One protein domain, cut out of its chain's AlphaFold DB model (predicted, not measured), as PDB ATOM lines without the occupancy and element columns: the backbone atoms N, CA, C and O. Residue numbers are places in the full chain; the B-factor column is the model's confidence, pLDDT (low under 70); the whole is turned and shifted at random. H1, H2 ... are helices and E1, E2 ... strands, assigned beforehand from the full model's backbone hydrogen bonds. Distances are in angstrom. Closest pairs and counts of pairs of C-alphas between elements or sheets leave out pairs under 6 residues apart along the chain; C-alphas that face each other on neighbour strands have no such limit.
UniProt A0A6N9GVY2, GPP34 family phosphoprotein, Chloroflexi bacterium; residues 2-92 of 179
ATOM      1  N   ASP A   2     838.221  -7.728 169.931       92.69
ATOM      2  CA  ASP A   2     837.292  -8.456 169.041       92.69
ATOM      3  C   ASP A   2     835.886  -8.646 169.631       92.69
ATOM      4  O   ASP A   2     834.903  -8.380 168.953       92.69
ATOM      5  N   LEU A   3     835.773  -8.980 170.923       94.12
ATOM      6  CA  LEU A   3     834.472  -9.023 171.609       94.12
ATOM      7  C   LEU A   3     833.687  -7.704 171.497       94.12
ATOM      8  O   LEU A   3     832.462  -7.727 171.456       94.12
ATOM      9  N   ALA A   4     834.368  -6.562 171.431       92.38
ATOM     10  CA  ALA A   4     833.706  -5.276 171.267       92.38
ATOM     11  C   ALA A   4     833.301  -5.012 169.811       92.38
ATOM     12  O   ALA A   4     832.214  -4.498 169.566       92.38
ATOM     13  N   LEU A   5     834.119  -5.434 168.837       91.94
ATOM     14  CA  LEU A   5     833.736  -5.418 167.418       91.94
ATOM     15  C   LEU A   5     832.479  -6.268 167.159       91.94
ATOM     16  O   LEU A   5     831.652  -5.906 166.326       91.94
ATOM     17  N   GLU A   6     832.314  -7.361 167.908       94.88
ATOM     18  CA  GLU A   6     831.132  -8.234 167.880       94.88
ATOM     19  C   GLU A   6     829.993  -7.757 168.812       94.88
ATOM     20  O   GLU A   6     829.024  -8.484 169.056       94.88
ATOM     21  N   ASN A   7     830.087  -6.530 169.340       94.56
ATOM     22  CA  ASN A   7     829.109  -5.895 170.234       94.56
ATOM     23  C   ASN A   7     828.756  -6.728 171.481       94.56
ATOM     24  O   ASN A   7     827.645  -6.639 172.001       94.56
ATOM     25  N   ARG A   8     829.686  -7.563 171.957       96.19
ATOM     26  CA  ARG A   8     829.525  -8.355 173.187       96.19
ATOM     27  C   ARG A   8     829.880  -7.560 174.427       96.19
ATOM     28  O   ARG A   8     829.264  -7.735 175.474       96.19
ATOM     29  N   ILE A   9     830.859  -6.672 174.300       94.12
ATOM     30  CA  ILE A   9     831.340  -5.816 175.380       94.12
ATOM     31  C   ILE A   9     831.499  -4.382 174.881       94.12
ATOM     32  O   ILE A   9     831.681  -4.149 173.688       94.12
ATOM     33  N   ASP A  10     831.503  -3.450 175.817       90.75
ATOM     34  CA  ASP A  10     831.953  -2.075 175.641       90.75
ATOM     35  C   ASP A  10     832.962  -1.749 176.753       90.75
ATOM     36  O   ASP A  10     833.163  -2.541 177.679       90.75
ATOM     37  N   THR A  11     833.632  -0.608 176.674       84.56
ATOM     38  CA  THR A  11     834.509  -0.139 177.747       84.56
ATOM     39  C   THR A  11     834.476   1.374 177.833       84.56
ATOM     40  O   THR A  11     834.489   2.078 176.824       84.56
ATOM     41  N   ASP A  12     834.503   1.876 179.059       81.62
ATOM     42  CA  ASP A  12     835.038   3.206 179.314       81.62
ATOM     43  C   ASP A  12     836.517   3.081 179.734       81.62
ATOM     44  O   ASP A  12     837.140   2.031 179.546       81.62
ATOM     45  N   LEU A  13     837.116   4.167 180.228       71.44
ATOM     46  CA  LEU A  13     838.518   4.158 180.662       71.44
ATOM     47  C   LEU A  13     838.744   3.339 181.943       71.44
ATOM     48  O   LEU A  13     839.873   2.919 182.189       71.44
ATOM     49  N   ASP A  14     837.695   3.114 182.730       79.12
ATOM     50  CA  ASP A  14     837.766   2.561 184.078       79.12
ATOM     51  C   ASP A  14     837.150   1.155 184.169       79.12
ATOM     52  O   ASP A  14     837.518   0.384 185.047       79.12
ATOM     53  N   ASN A  15     836.203   0.796 183.301       86.06
ATOM     54  CA  ASN A  15     835.422  -0.432 183.396       86.06
ATOM     55  C   ASN A  15     835.101  -1.027 182.025       86.06
ATOM     56  O   ASN A  15     834.674  -0.336 181.098       86.06
ATOM     57  N   LEU A  16     835.192  -2.355 181.958       90.44
ATOM     58  CA  LEU A  16     834.608  -3.158 180.895       90.44
ATOM     59  C   LEU A  16     833.137  -3.442 181.225       90.44
ATOM     60  O   LEU A  16     832.800  -3.914 182.315       90.44
ATOM     61  N   ILE A  17     832.265  -3.187 180.255       92.12
ATOM     62  CA  ILE A  17     830.816  -3.343 180.357       92.12
ATOM     63  C   ILE A  17     830.390  -4.516 179.475       92.12
ATOM     64  O   ILE A  17     830.674  -4.546 178.281       92.12
ATOM     65  N   LEU A  18     829.684  -5.487 180.051       95.12
ATOM     66  CA  LEU A  18     829.056  -6.558 179.281       95.12
ATOM     67  C   LEU A  18     827.773  -6.040 178.620       95.12
ATOM     68  O   LEU A  18     826.910  -5.482 179.297       95.12
ATOM     69  N   ILE A  19     827.650  -6.246 177.310       96.25
ATOM     70  CA  ILE A  19     826.507  -5.803 176.499       96.25
ATOM     71  C   ILE A  19     825.626  -6.991 176.107       96.25
ATOM     72  O   ILE A  19     824.404  -6.923 176.230       96.25
ATOM     73  N   ASP A  20     826.243  -8.082 175.654       97.19
ATOM     74  CA  ASP A  20     825.565  -9.289 175.181       97.19
ATOM     75  C   ASP A  20     826.405 -10.524 175.529       97.19
ATOM     76  O   ASP A  20     827.548 -10.652 175.093       97.19
ATOM     77  N   GLU A  21     825.833 -11.436 176.316       96.81
ATOM     78  CA  GLU A  21     826.472 -12.693 176.730       96.81
ATOM     79  C   GLU A  21     826.293 -13.833 175.715       96.81
ATOM     80  O   GLU A  21     826.805 -14.935 175.919       96.81
ATOM     81  N   THR A  22     825.570 -13.594 174.615       97.69
ATOM     82  CA  THR A  22     825.343 -14.607 173.582       97.69
ATOM     83  C   THR A  22     826.680 -15.059 172.990       97.69
ATOM     84  O   THR A  22     827.438 -14.218 172.491       97.69
ATOM     85  N   PRO A  23     826.975 -16.375 172.959       96.88
ATOM     86  CA  PRO A  23     828.191 -16.884 172.337       96.88
ATOM     87  C   PRO A  23     828.367 -16.358 170.909       96.88
ATOM     88  O   PRO A  23     827.420 -16.267 170.123       96.88
ATOM     89  N   THR A  24     829.596 -15.985 170.577       96.00
ATOM     90  CA  THR A  24     830.003 -15.544 169.237       96.00
ATOM     91  C   THR A  24     830.134 -16.720 168.268       96.00
ATOM     92  O   THR A  24     830.058 -16.529 167.057       96.00
ATOM     93  N   GLY A  25     830.313 -17.940 168.792       94.94
ATOM     94  CA  GLY A  25     830.676 -19.117 168.007       94.94
ATOM     95  C   GLY A  25     832.171 -19.179 167.684       94.94
ATOM     96  O   GLY A  25     832.598 -20.066 166.943       94.94
ATOM     97  N   ASP A  26     832.967 -18.253 168.223       93.44
ATOM     98  CA  ASP A  26     834.415 -18.217 168.081       93.44
ATOM     99  C   ASP A  26     835.089 -18.847 169.311       93.44
ATOM    100  O   ASP A  26     834.958 -18.371 170.442       93.44
ATOM    101  N   SER A  27     835.858 -19.916 169.079       91.44
ATOM    102  CA  SER A  27     836.550 -20.689 170.119       91.44
ATOM    103  C   SER A  27     837.596 -19.891 170.905       91.44
ATOM    104  O   SER A  27     837.920 -20.275 172.029       91.44
ATOM    105  N   LEU A  28     838.122 -18.795 170.345       92.56
ATOM    106  CA  LEU A  28     839.053 -17.897 171.032       92.56
ATOM    107  C   LEU A  28     838.329 -16.862 171.897       92.56
ATOM    108  O   LEU A  28     838.904 -16.396 172.879       92.56
ATOM    109  N   LEU A  29     837.099 -16.486 171.539       94.50
ATOM    110  CA  LEU A  29     836.373 -15.394 172.191       94.50
ATOM    111  C   LEU A  29     835.407 -15.893 173.267       94.50
ATOM    112  O   LEU A  29     835.354 -15.322 174.356       94.50
ATOM    113  N   ASP A  30     834.676 -16.973 172.984       95.50
ATOM    114  CA  ASP A  30     833.603 -17.479 173.844       95.50
ATOM    115  C   ASP A  30     834.060 -17.850 175.266       95.50
ATOM    116  O   ASP A  30     833.339 -17.523 176.213       95.50
ATOM    117  N   PRO A  31     835.250 -18.452 175.489       94.25
ATOM    118  CA  PRO A  31     835.721 -18.729 176.845       94.25
ATOM    119  C   PRO A  31     835.925 -17.464 177.684       94.25
ATOM    120  O   PRO A  31     835.635 -17.473 178.878       94.25
ATOM    121  N   THR A  32     836.426 -16.385 177.077       94.50
ATOM    122  CA  THR A  32     836.622 -15.102 177.766       94.50
ATOM    123  C   THR A  32     835.294 -14.375 177.954       94.50
ATOM    124  O   THR A  32     835.076 -13.798 179.013       94.50
ATOM    125  N   LEU A  33     834.378 -14.441 176.983       96.38
ATOM    126  CA  LEU A  33     833.040 -13.861 177.125       96.38
ATOM    127  C   LEU A  33     832.259 -14.496 178.282       96.38
ATOM    128  O   LEU A  33     831.672 -13.777 179.087       96.38
ATOM    129  N   ALA A  34     832.295 -15.825 178.396       95.94
ATOM    130  CA  ALA A  34     831.654 -16.539 179.497       95.94
ATOM    131  C   ALA A  34     832.243 -16.141 180.861       95.94
ATOM    132  O   ALA A  34     831.503 -15.938 181.820       95.94
ATOM    133  N   ASP A  35     833.565 -15.971 180.934       95.25
ATOM    134  CA  ASP A  35     834.257 -15.524 182.148       95.25
ATOM    135  C   ASP A  35     833.862 -14.083 182.529       95.25
ATOM    136  O   ASP A  35     833.608 -13.787 183.696       95.25
ATOM    137  N   ILE A  36     833.721 -13.195 181.535       94.94
ATOM    138  CA  ILE A  36     833.201 -11.829 181.716       94.94
ATOM    139  C   ILE A  36     831.763 -11.841 182.233       94.94
ATOM    140  O   ILE A  36     831.456 -11.083 183.154       94.94
ATOM    141  N   ALA A  37     830.903 -12.700 181.686       95.50
ATOM    142  CA  ALA A  37     829.519 -12.836 182.132       95.50
ATOM    143  C   ALA A  37     829.401 -13.357 183.571       95.50
ATOM    144  O   ALA A  37     828.525 -12.918 184.314       95.50
ATOM    145  N   GLU A  38     830.300 -14.252 183.984       95.31
ATOM    146  CA  GLU A  38     830.296 -14.817 185.333       95.31
ATOM    147  C   GLU A  38     830.847 -13.846 186.389       95.31
ATOM    148  O   GLU A  38     830.247 -13.688 187.454       95.31
ATOM    149  N   VAL A  39     831.991 -13.203 186.125       93.44
ATOM    150  CA  VAL A  39     832.678 -12.363 187.124       93.44
ATOM    151  C   VAL A  39     832.183 -10.914 187.092       93.44
ATOM    152  O   VAL A  39     831.974 -10.322 188.150       93.44
ATOM    153  N   GLY A  40     831.987 -10.348 185.898       86.12
ATOM    154  CA  GLY A  40     831.548  -8.966 185.681       86.12
ATOM    155  C   GLY A  40     832.484  -7.875 186.229       86.12
ATOM    156  O   GLY A  40     833.492  -8.146 186.875       86.12
ATOM    157  N   GLY A  41     832.141  -6.614 185.939       79.25
ATOM    158  CA  GLY A  41     832.560  -5.411 186.681       79.25
ATOM    159  C   GLY A  41     834.045  -5.276 187.030       79.25
ATOM    160  O   GLY A  41     834.381  -5.213 188.210       79.25
ATOM    161  N   ASN A  42     834.918  -5.216 186.025       91.81
ATOM    162  CA  ASN A  42     836.352  -4.966 186.201       91.81
ATOM    163  C   ASN A  42     836.916  -4.159 185.020       91.81
ATOM    164  O   ASN A  42     836.303  -4.114 183.951       91.81
ATOM    165  N   ASP A  43     838.083  -3.549 185.213       89.56
ATOM    166  CA  ASP A  43     838.770  -2.748 184.199       89.56
ATOM    167  C   ASP A  43     839.435  -3.605 183.102       89.56
ATOM    168  O   ASP A  43     839.539  -4.834 183.187       89.56
ATOM    169  N   ALA A  44     839.902  -2.949 182.035       88.00
ATOM    170  CA  ALA A  44     840.584  -3.631 180.936       88.00
ATOM    171  C   ALA A  44     841.853  -4.367 181.402       88.00
ATOM    172  O   ALA A  44     842.162  -5.444 180.890       88.00
ATOM    173  N   ARG A  45     842.576  -3.822 182.388       89.44
ATOM    174  CA  ARG A  45     843.818  -4.409 182.899       89.44
ATOM    175  C   ARG A  45     843.573  -5.760 183.553       89.44
ATOM    176  O   ARG A  45     844.238  -6.728 183.189       89.44
ATOM    177  N   PHE A  46     842.606  -5.840 184.459       92.31
ATOM    178  CA  PHE A  46     842.204  -7.075 185.115       92.31
ATOM    179  C   PHE A  46     841.876  -8.156 184.087       92.31
ATOM    180  O   PHE A  46     842.352  -9.288 184.193       92.31
ATOM    181  N   TRP A  47     841.103  -7.807 183.055       92.31
ATOM    182  CA  TRP A  47     840.711  -8.759 182.020       92.31
ATOM    183  C   TRP A  47     841.881  -9.215 181.149       92.31
ATOM    184  O   TRP A  47     841.953 -10.399 180.806       92.31
ATOM    185  N   VAL A  48     842.826  -8.326 180.841       90.06
ATOM    186  CA  VAL A  48     844.074  -8.685 180.149       90.06
ATOM    187  C   VAL A  48     844.913  -9.636 180.999       90.06
ATOM    188  O   VAL A  48     845.301 -10.695 180.507       90.06
ATOM    189  N   GLU A  49     845.153  -9.313 182.272       91.31
ATOM    190  CA  GLU A  49     845.939 -10.149 183.190       91.31
ATOM    191  C   GLU A  49     845.288 -11.523 183.396       91.31
ATOM    192  O   GLU A  49     845.952 -12.558 183.303       91.31
ATOM    193  N   ARG A  50     843.967 -11.554 183.597       92.69
ATOM    194  CA  ARG A  50     843.194 -12.790 183.758       92.69
ATOM    195  C   ARG A  50     843.241 -13.663 182.508       92.69
ATOM    196  O   ARG A  50     843.424 -14.876 182.611       92.69
ATOM    197  N   THR A  51     843.119 -13.056 181.330       90.81
ATOM    198  CA  THR A  51     843.195 -13.773 180.049       90.81
ATOM    199  C   THR A  51     844.614 -14.279 179.781       90.81
ATOM    200  O   THR A  51     844.789 -15.390 179.280       90.81
ATOM    201  N   ALA A  52     845.640 -13.517 180.176       89.44
ATOM    202  CA  ALA A  52     847.042 -13.889 179.996       89.44
ATOM    203  C   ALA A  52     847.426 -15.187 180.730       89.44
ATOM    204  O   ALA A  52     848.337 -15.886 180.287       89.44
ATOM    205  N   VAL A  53     846.698 -15.572 181.787       91.25
ATOM    206  CA  VAL A  53     846.874 -16.876 182.458       91.25
ATOM    207  C   VAL A  53     846.681 -18.050 181.488       91.25
ATOM    208  O   VAL A  53     847.348 -19.069 181.635       91.25
ATOM    209  N   LYS A  54     845.815 -17.896 180.477       90.75
ATOM    210  CA  LYS A  54     845.507 -18.907 179.447       90.75
ATOM    211  C   LYS A  54     846.218 -18.632 178.110       90.75
ATOM    212  O   LYS A  54     845.780 -19.079 177.049       90.75
ATOM    213  N   ALA A  55     847.290 -17.832 178.121       89.50
ATOM    214  CA  ALA A  55     847.943 -17.374 176.891       89.50
ATOM    215  C   ALA A  55     848.522 -18.521 176.046       89.50
ATOM    216  O   ALA A  55     848.573 -18.411 174.819       89.50
ATOM    217  N   SER A  56     848.960 -19.618 176.674       90.75
ATOM    218  CA  SER A  56     849.510 -20.766 175.945       90.75
ATOM    219  C   SER A  56     848.425 -21.476 175.138       90.75
ATOM    220  O   SER A  56     848.615 -21.749 173.955       90.75
ATOM    221  N   GLU A  57     847.269 -21.717 175.750       92.69
ATOM    222  CA  GLU A  57     846.114 -22.353 175.123       92.69
ATOM    223  C   GLU A  57     845.549 -21.485 173.995       92.69
ATOM    224  O   GLU A  57     845.312 -21.976 172.892       92.69
ATOM    225  N   LEU A  58     845.417 -20.175 174.237       92.19
ATOM    226  CA  LEU A  58     844.982 -19.211 173.224       92.19
ATOM    227  C   LEU A  58     845.925 -19.192 172.018       92.19
ATOM    228  O   LEU A  58     845.480 -19.170 170.869       92.19
ATOM    229  N   ARG A  59     847.239 -19.246 172.262       92.31
ATOM    230  CA  ARG A  59     848.239 -19.313 171.194       92.31
ATOM    231  C   ARG A  59     848.117 -20.601 170.382       92.31
ATOM    232  O   ARG A  59     848.231 -20.552 169.158       92.31
ATOM    233  N   GLU A  60     847.933 -21.743 171.035       92.88
ATOM    234  CA  GLU A  60     847.775 -23.028 170.347       92.88
ATOM    235  C   GLU A  60     846.506 -23.074 169.494       92.88
ATOM    236  O   GLU A  60     846.553 -23.539 168.353       92.88
ATOM    237  N   GLU A  61     845.394 -22.556 170.011       94.06
ATOM    238  CA  GLU A  61     844.133 -22.450 169.276       94.06
ATOM    239  C   GLU A  61     844.255 -21.502 168.075       94.06
ATOM    240  O   GLU A  61     843.853 -21.853 166.965       94.06
ATOM    241  N   ALA A  62     844.895 -20.341 168.246       93.56
ATOM    242  CA  ALA A  62     845.141 -19.408 167.148       93.56
ATOM    243  C   ALA A  62     846.000 -20.039 166.038       93.56
ATOM    244  O   ALA A  62     845.675 -19.924 164.856       93.56
ATOM    245  N   LEU A  63     847.069 -20.759 166.400       93.88
ATOM    246  CA  LEU A  63     847.900 -21.487 165.435       93.88
ATOM    247  C   LEU A  63     847.101 -22.563 164.696       93.88
ATOM    248  O   LEU A  63     847.230 -22.681 163.478       93.88
ATOM    249  N   ARG A  64     846.259 -23.321 165.409       93.69
ATOM    250  CA  ARG A  64     845.390 -24.338 164.806       93.69
ATOM    251  C   ARG A  64     844.451 -23.726 163.772       93.69
ATOM    252  O   ARG A  64     844.411 -24.209 162.645       93.69
ATOM    253  N   ARG A  65     843.775 -22.626 164.109       93.19
ATOM    254  CA  ARG A  65     842.867 -21.927 163.185       93.19
ATOM    255  C   ARG A  65     843.584 -21.403 161.946       93.19
ATOM    256  O   ARG A  65     843.071 -21.544 160.840       93.19
ATOM    257  N   LEU A  66     844.788 -20.850 162.103       93.56
ATOM    258  CA  LEU A  66     845.595 -20.401 160.963       93.56
ATOM    259  C   LEU A  66     846.011 -21.564 160.046       93.56
ATOM    260  O   LEU A  66     846.127 -21.369 158.835       93.56
ATOM    261  N   ILE A  67     846.215 -22.766 160.593       93.38
ATOM    262  CA  ILE A  67     846.466 -23.980 159.801       93.38
ATOM    263  C   ILE A  67     845.196 -24.435 159.079       93.38
ATOM    264  O   ILE A  67     845.237 -24.704 157.882       93.38
ATOM    265  N   GLU A  68     844.060 -24.491 159.776       92.88
ATOM    266  CA  GLU A  68     842.765 -24.878 159.195       92.88
ATOM    267  C   GLU A  68     842.334 -23.944 158.056       92.88
ATOM    268  O   GLU A  68     841.736 -24.388 157.077       92.88
ATOM    269  N   GLN A  69     842.691 -22.661 158.146       91.06
ATOM    270  CA  GLN A  69     842.470 -21.660 157.101       91.06
ATOM    271  C   GLN A  69     843.495 -21.718 155.955       91.06
ATOM    272  O   GLN A  69     843.380 -20.950 155.002       91.06
ATOM    273  N   GLY A  70     844.505 -22.591 156.029       91.62
ATOM    274  CA  GLY A  70     845.555 -22.698 155.013       91.62
ATOM    275  C   GLY A  70     846.498 -21.490 154.963       91.62
ATOM    276  O   GLY A  70     847.105 -21.226 153.930       91.62
ATOM    277  N   ILE A  71     846.623 -20.735 156.058       92.94
ATOM    278  CA  ILE A  71     847.550 -19.597 156.158       92.94
ATOM    279  C   ILE A  71     848.936 -20.082 156.599       92.94
ATOM    280  O   ILE A  71     849.961 -19.628 156.077       92.94
ATOM    281  N   LEU A  72     848.963 -21.009 157.559       93.62
ATOM    282  CA  LEU A  72     850.172 -21.643 158.079       93.62
ATOM    283  C   LEU A  72     850.181 -23.139 157.765       93.62
ATOM    284  O   LEU A  72     849.139 -23.782 157.696       93.62
ATOM    285  N   GLU A  73     851.372 -23.711 157.649       90.94
ATOM    286  CA  GLU A  73     851.581 -25.160 157.639       90.94
ATOM    287  C   GLU A  73     852.259 -25.582 158.945       90.94
ATOM    288  O   GLU A  73     853.112 -24.863 159.454       90.94
ATOM    289  N   GLN A  74     851.921 -26.749 159.498       88.12
ATOM    290  CA  GLN A  74     852.684 -27.323 160.607       88.12
ATOM    291  C   GLN A  74     853.786 -28.237 160.068       88.12
ATOM    292  O   GLN A  74     853.510 -29.301 159.516       88.12
ATOM    293  N   VAL A  75     855.042 -27.862 160.313       84.69
ATOM    294  CA  VAL A  75     856.215 -28.668 159.960       84.69
ATOM    295  C   VAL A  75     856.865 -29.200 161.235       84.69
ATOM    296  O   VAL A  75     857.412 -28.442 162.039       84.69
ATOM    297  N   ASP A  76     856.816 -30.520 161.416       79.75
ATOM    298  CA  ASP A  76     857.520 -31.211 162.497       79.75
ATOM    299  C   ASP A  76     858.936 -31.589 162.026       79.75
ATOM    300  O   ASP A  76     859.131 -32.564 161.295       79.75
ATOM    301  N   ASP A  77     859.944 -30.823 162.451       65.12
ATOM    302  CA  ASP A  77     861.338 -31.079 162.087       65.12
ATOM    303  C   ASP A  77     861.903 -32.210 162.968       65.12
ATOM    304  O   ASP A  77     861.944 -32.109 164.202       65.12
ATOM    305  N   ARG A  78     862.320 -33.324 162.349       60.38
ATOM    306  CA  ARG A  78     862.963 -34.455 163.042       60.38
ATOM    307  C   ARG A  78     864.478 -34.336 162.923       60.38
ATOM    308  O   ARG A  78     865.095 -35.031 162.120       60.38
ATOM    309  N   PHE A  79     865.089 -33.502 163.760       52.53
ATOM    310  CA  PHE A  79     866.529 -33.603 163.995       52.53
ATOM    311  C   PHE A  79     866.830 -34.844 164.843       52.53
ATOM    312  O   PHE A  79     866.066 -35.189 165.747       52.53
ATOM    313  N   MET A  80     867.924 -35.544 164.524       50.19
ATOM    314  CA  MET A  80     868.298 -36.821 165.138       50.19
ATOM    315  C   MET A  80     868.161 -36.816 166.677       50.19
ATOM    316  O   MET A  80     868.892 -36.148 167.401       50.19
ATOM    317  N   TRP A  81     867.196 -37.614 167.136       50.38
ATOM    318  CA  TRP A  81     867.014 -38.242 168.450       50.38
ATOM    319  C   TRP A  81     866.763 -37.442 169.744       50.38
ATOM    320  O   TRP A  81     866.441 -38.102 170.726       50.38
ATOM    321  N   VAL A  82     866.780 -36.101 169.809       54.34
ATOM    322  CA  VAL A  82     866.418 -35.416 171.089       54.34
ATOM    323  C   VAL A  82     865.580 -34.132 170.960       54.34
ATOM    324  O   VAL A  82     864.993 -33.698 171.946       54.34
ATOM    325  N   PHE A  83     865.403 -33.546 169.769       50.09
ATOM    326  CA  PHE A  83     864.672 -32.276 169.639       50.09
ATOM    327  C   PHE A  83     863.646 -32.316 168.504       50.09
ATOM    328  O   PHE A  83     863.999 -32.282 167.328       50.09
ATOM    329  N   LYS A  84     862.356 -32.369 168.863       55.75
ATOM    330  CA  LYS A  84     861.257 -32.061 167.940       55.75
ATOM    331  C   LYS A  84     861.087 -30.544 167.938       55.75
ATOM    332  O   LYS A  84     860.577 -29.993 168.910       55.75
ATOM    333  N   SER A  85     861.543 -29.865 166.890       65.88
ATOM    334  CA  SER A  85     861.223 -28.447 166.701       65.88
ATOM    335  C   SER A  85     859.986 -28.366 165.816       65.88
ATOM    336  O   SER A  85     860.035 -28.749 164.649       65.88
ATOM    337  N   ARG A  86     858.864 -27.917 166.384       77.81
ATOM    338  CA  ARG A  86     857.653 -27.633 165.612       77.81
ATOM    339  C   ARG A  86     857.758 -26.220 165.048       77.81
ATOM    340  O   ARG A  86     857.962 -25.270 165.807       77.81
ATOM    341  N   ARG A  87     857.635 -26.085 163.730       84.38
ATOM    342  CA  ARG A  87     857.641 -24.798 163.024       84.38
ATOM    343  C   ARG A  87     856.312 -24.581 162.314       84.38
ATOM    344  O   ARG A  87     855.652 -25.542 161.932       84.38
ATOM    345  N   TYR A  88     855.968 -23.310 162.126       84.31
ATOM    346  CA  TYR A  88     854.734 -22.890 161.467       84.31
ATOM    347  C   TYR A  88     855.024 -21.884 160.341       84.31
ATOM    348  O   TYR A  88     854.806 -20.685 160.529       84.31
ATOM    349  N   PRO A  89     855.633 -22.308 159.218       86.31
ATOM    350  CA  PRO A  89     855.849 -21.425 158.073       86.31
ATOM    351  C   PRO A  89     854.524 -20.954 157.453       86.31
ATOM    352  O   PRO A  89     853.515 -21.659 157.496       86.31
ATOM    353  N   THR A  90     854.542 -19.764 156.849       87.38
ATOM    354  CA  THR A  90     853.450 -19.274 155.999       87.38
ATOM    355  C   THR A  90     853.453 -20.006 154.660       87.38
ATOM    356  O   THR A  90     854.520 -20.236 154.093       87.38
ATOM    357  N   ILE A  91     852.269 -20.363 154.147       87.19
ATOM    358  CA  ILE A  91     852.153 -21.150 152.905       87.19
ATOM    359  C   ILE A  91     852.544 -20.312 151.678       87.19
ATOM    360  O   ILE A  91     853.492 -20.647 150.970       87.19
ATOM    361  N   ASP A  92     851.854 -19.193 151.435       87.88
ATOM    362  CA  ASP A  92     852.148 -18.270 150.322       87.88
ATOM    363  C   ASP A  92     852.480 -16.834 150.787       87.88
ATOM    364  O   ASP A  92     852.939 -15.990 150.003       87.88
TER     365      ASP A  92
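What this domain is: This is residues 2 to 92 of the 179 residues of the protein "GPP34 family phosphoprotein" of Chloroflexi bacterium (UniProt A0A6N9GVY2). Picture a small head at one end, a single long helix, H4, in the middle, and a hairpin of two strands, E3 and E4, sticking out at the other end. The head holds the short helix H1, the small hairpin E1 and E2, and the helices H2 and H3, loosely gathered; H3 leads out of it into H4, which touches no other helix. The printed part has 91 residues, with four named helices and four named strands in the order H1, E1, E2, H2, H3, H4, E3, E4; each hairpin is an antiparallel sheet of two strands, and the class is mixed, helices and strands. The whole is loose, with a radius of gyration of the C-alphas of 17.3 A, and spans 52 by 26 by 21 A.

Where its parts are: Find C-alpha 2 at (837.292, -8.456, 169.041), where H1, residues 2 to 5, begins. E1 follows at residues 9 to 11 and E2 at residues 16 to 18. H2 covers residues 30 to 39, 14.3 A long, and H3 residues 44 to 52, 12.2 A. Look next at C-alpha 55 at (847.943, -17.374, 176.891); from there H4 runs to residue 68, 19.9 A on. E3, residues 75 to 79, is 12.1 A long, and E4, residues 83 to 87, is 12.2 A long and ends with C-alpha 87 at (857.641, -24.798, 163.024).

How they stand to each other: Start at H1, whose closest C-alpha to E1 is that of Ala 4, 5.7 A from Asp 10. H1 and H2 are close but not clearly touching, with the C-alphas of Leu 3 and Leu 33 closest at 7.5 A. E1 and E2 form an antiparallel hairpin at 151 degrees, with N 10 and O 17 within hydrogen-bond range at 2.8 A. The closest C-alphas of E2 and H2 are those of Leu 18 and Ala 37, 6.9 A apart. H2 and H3 are close but not clearly touching, Thr 32 to Thr 51 being the closest C-alphas at 7.1 A; they run opposite ways at a steep tilt of 55 degrees. H3 and H4 meet only through their link. Farther on, E3 and E4 form an antiparallel hairpin at 156 degrees, with N 77 and O 85 within hydrogen-bond range at 3.0 A; H4 and E4 are apart. In H2, H3 and H4 every O i to N i+4 pair is within hydrogen-bond range; H1 is too short for such a pair.

The domain as a whole: The two C-alphas farthest apart, those of Asp 12 and Met 80, are 53.9 A from each other. The printed part has no cut, and the link from E2 to H2, 11 residues, is long. Mean pLDDT of the printed part is 87.7; look for the values under 70 at residues 77 to 85.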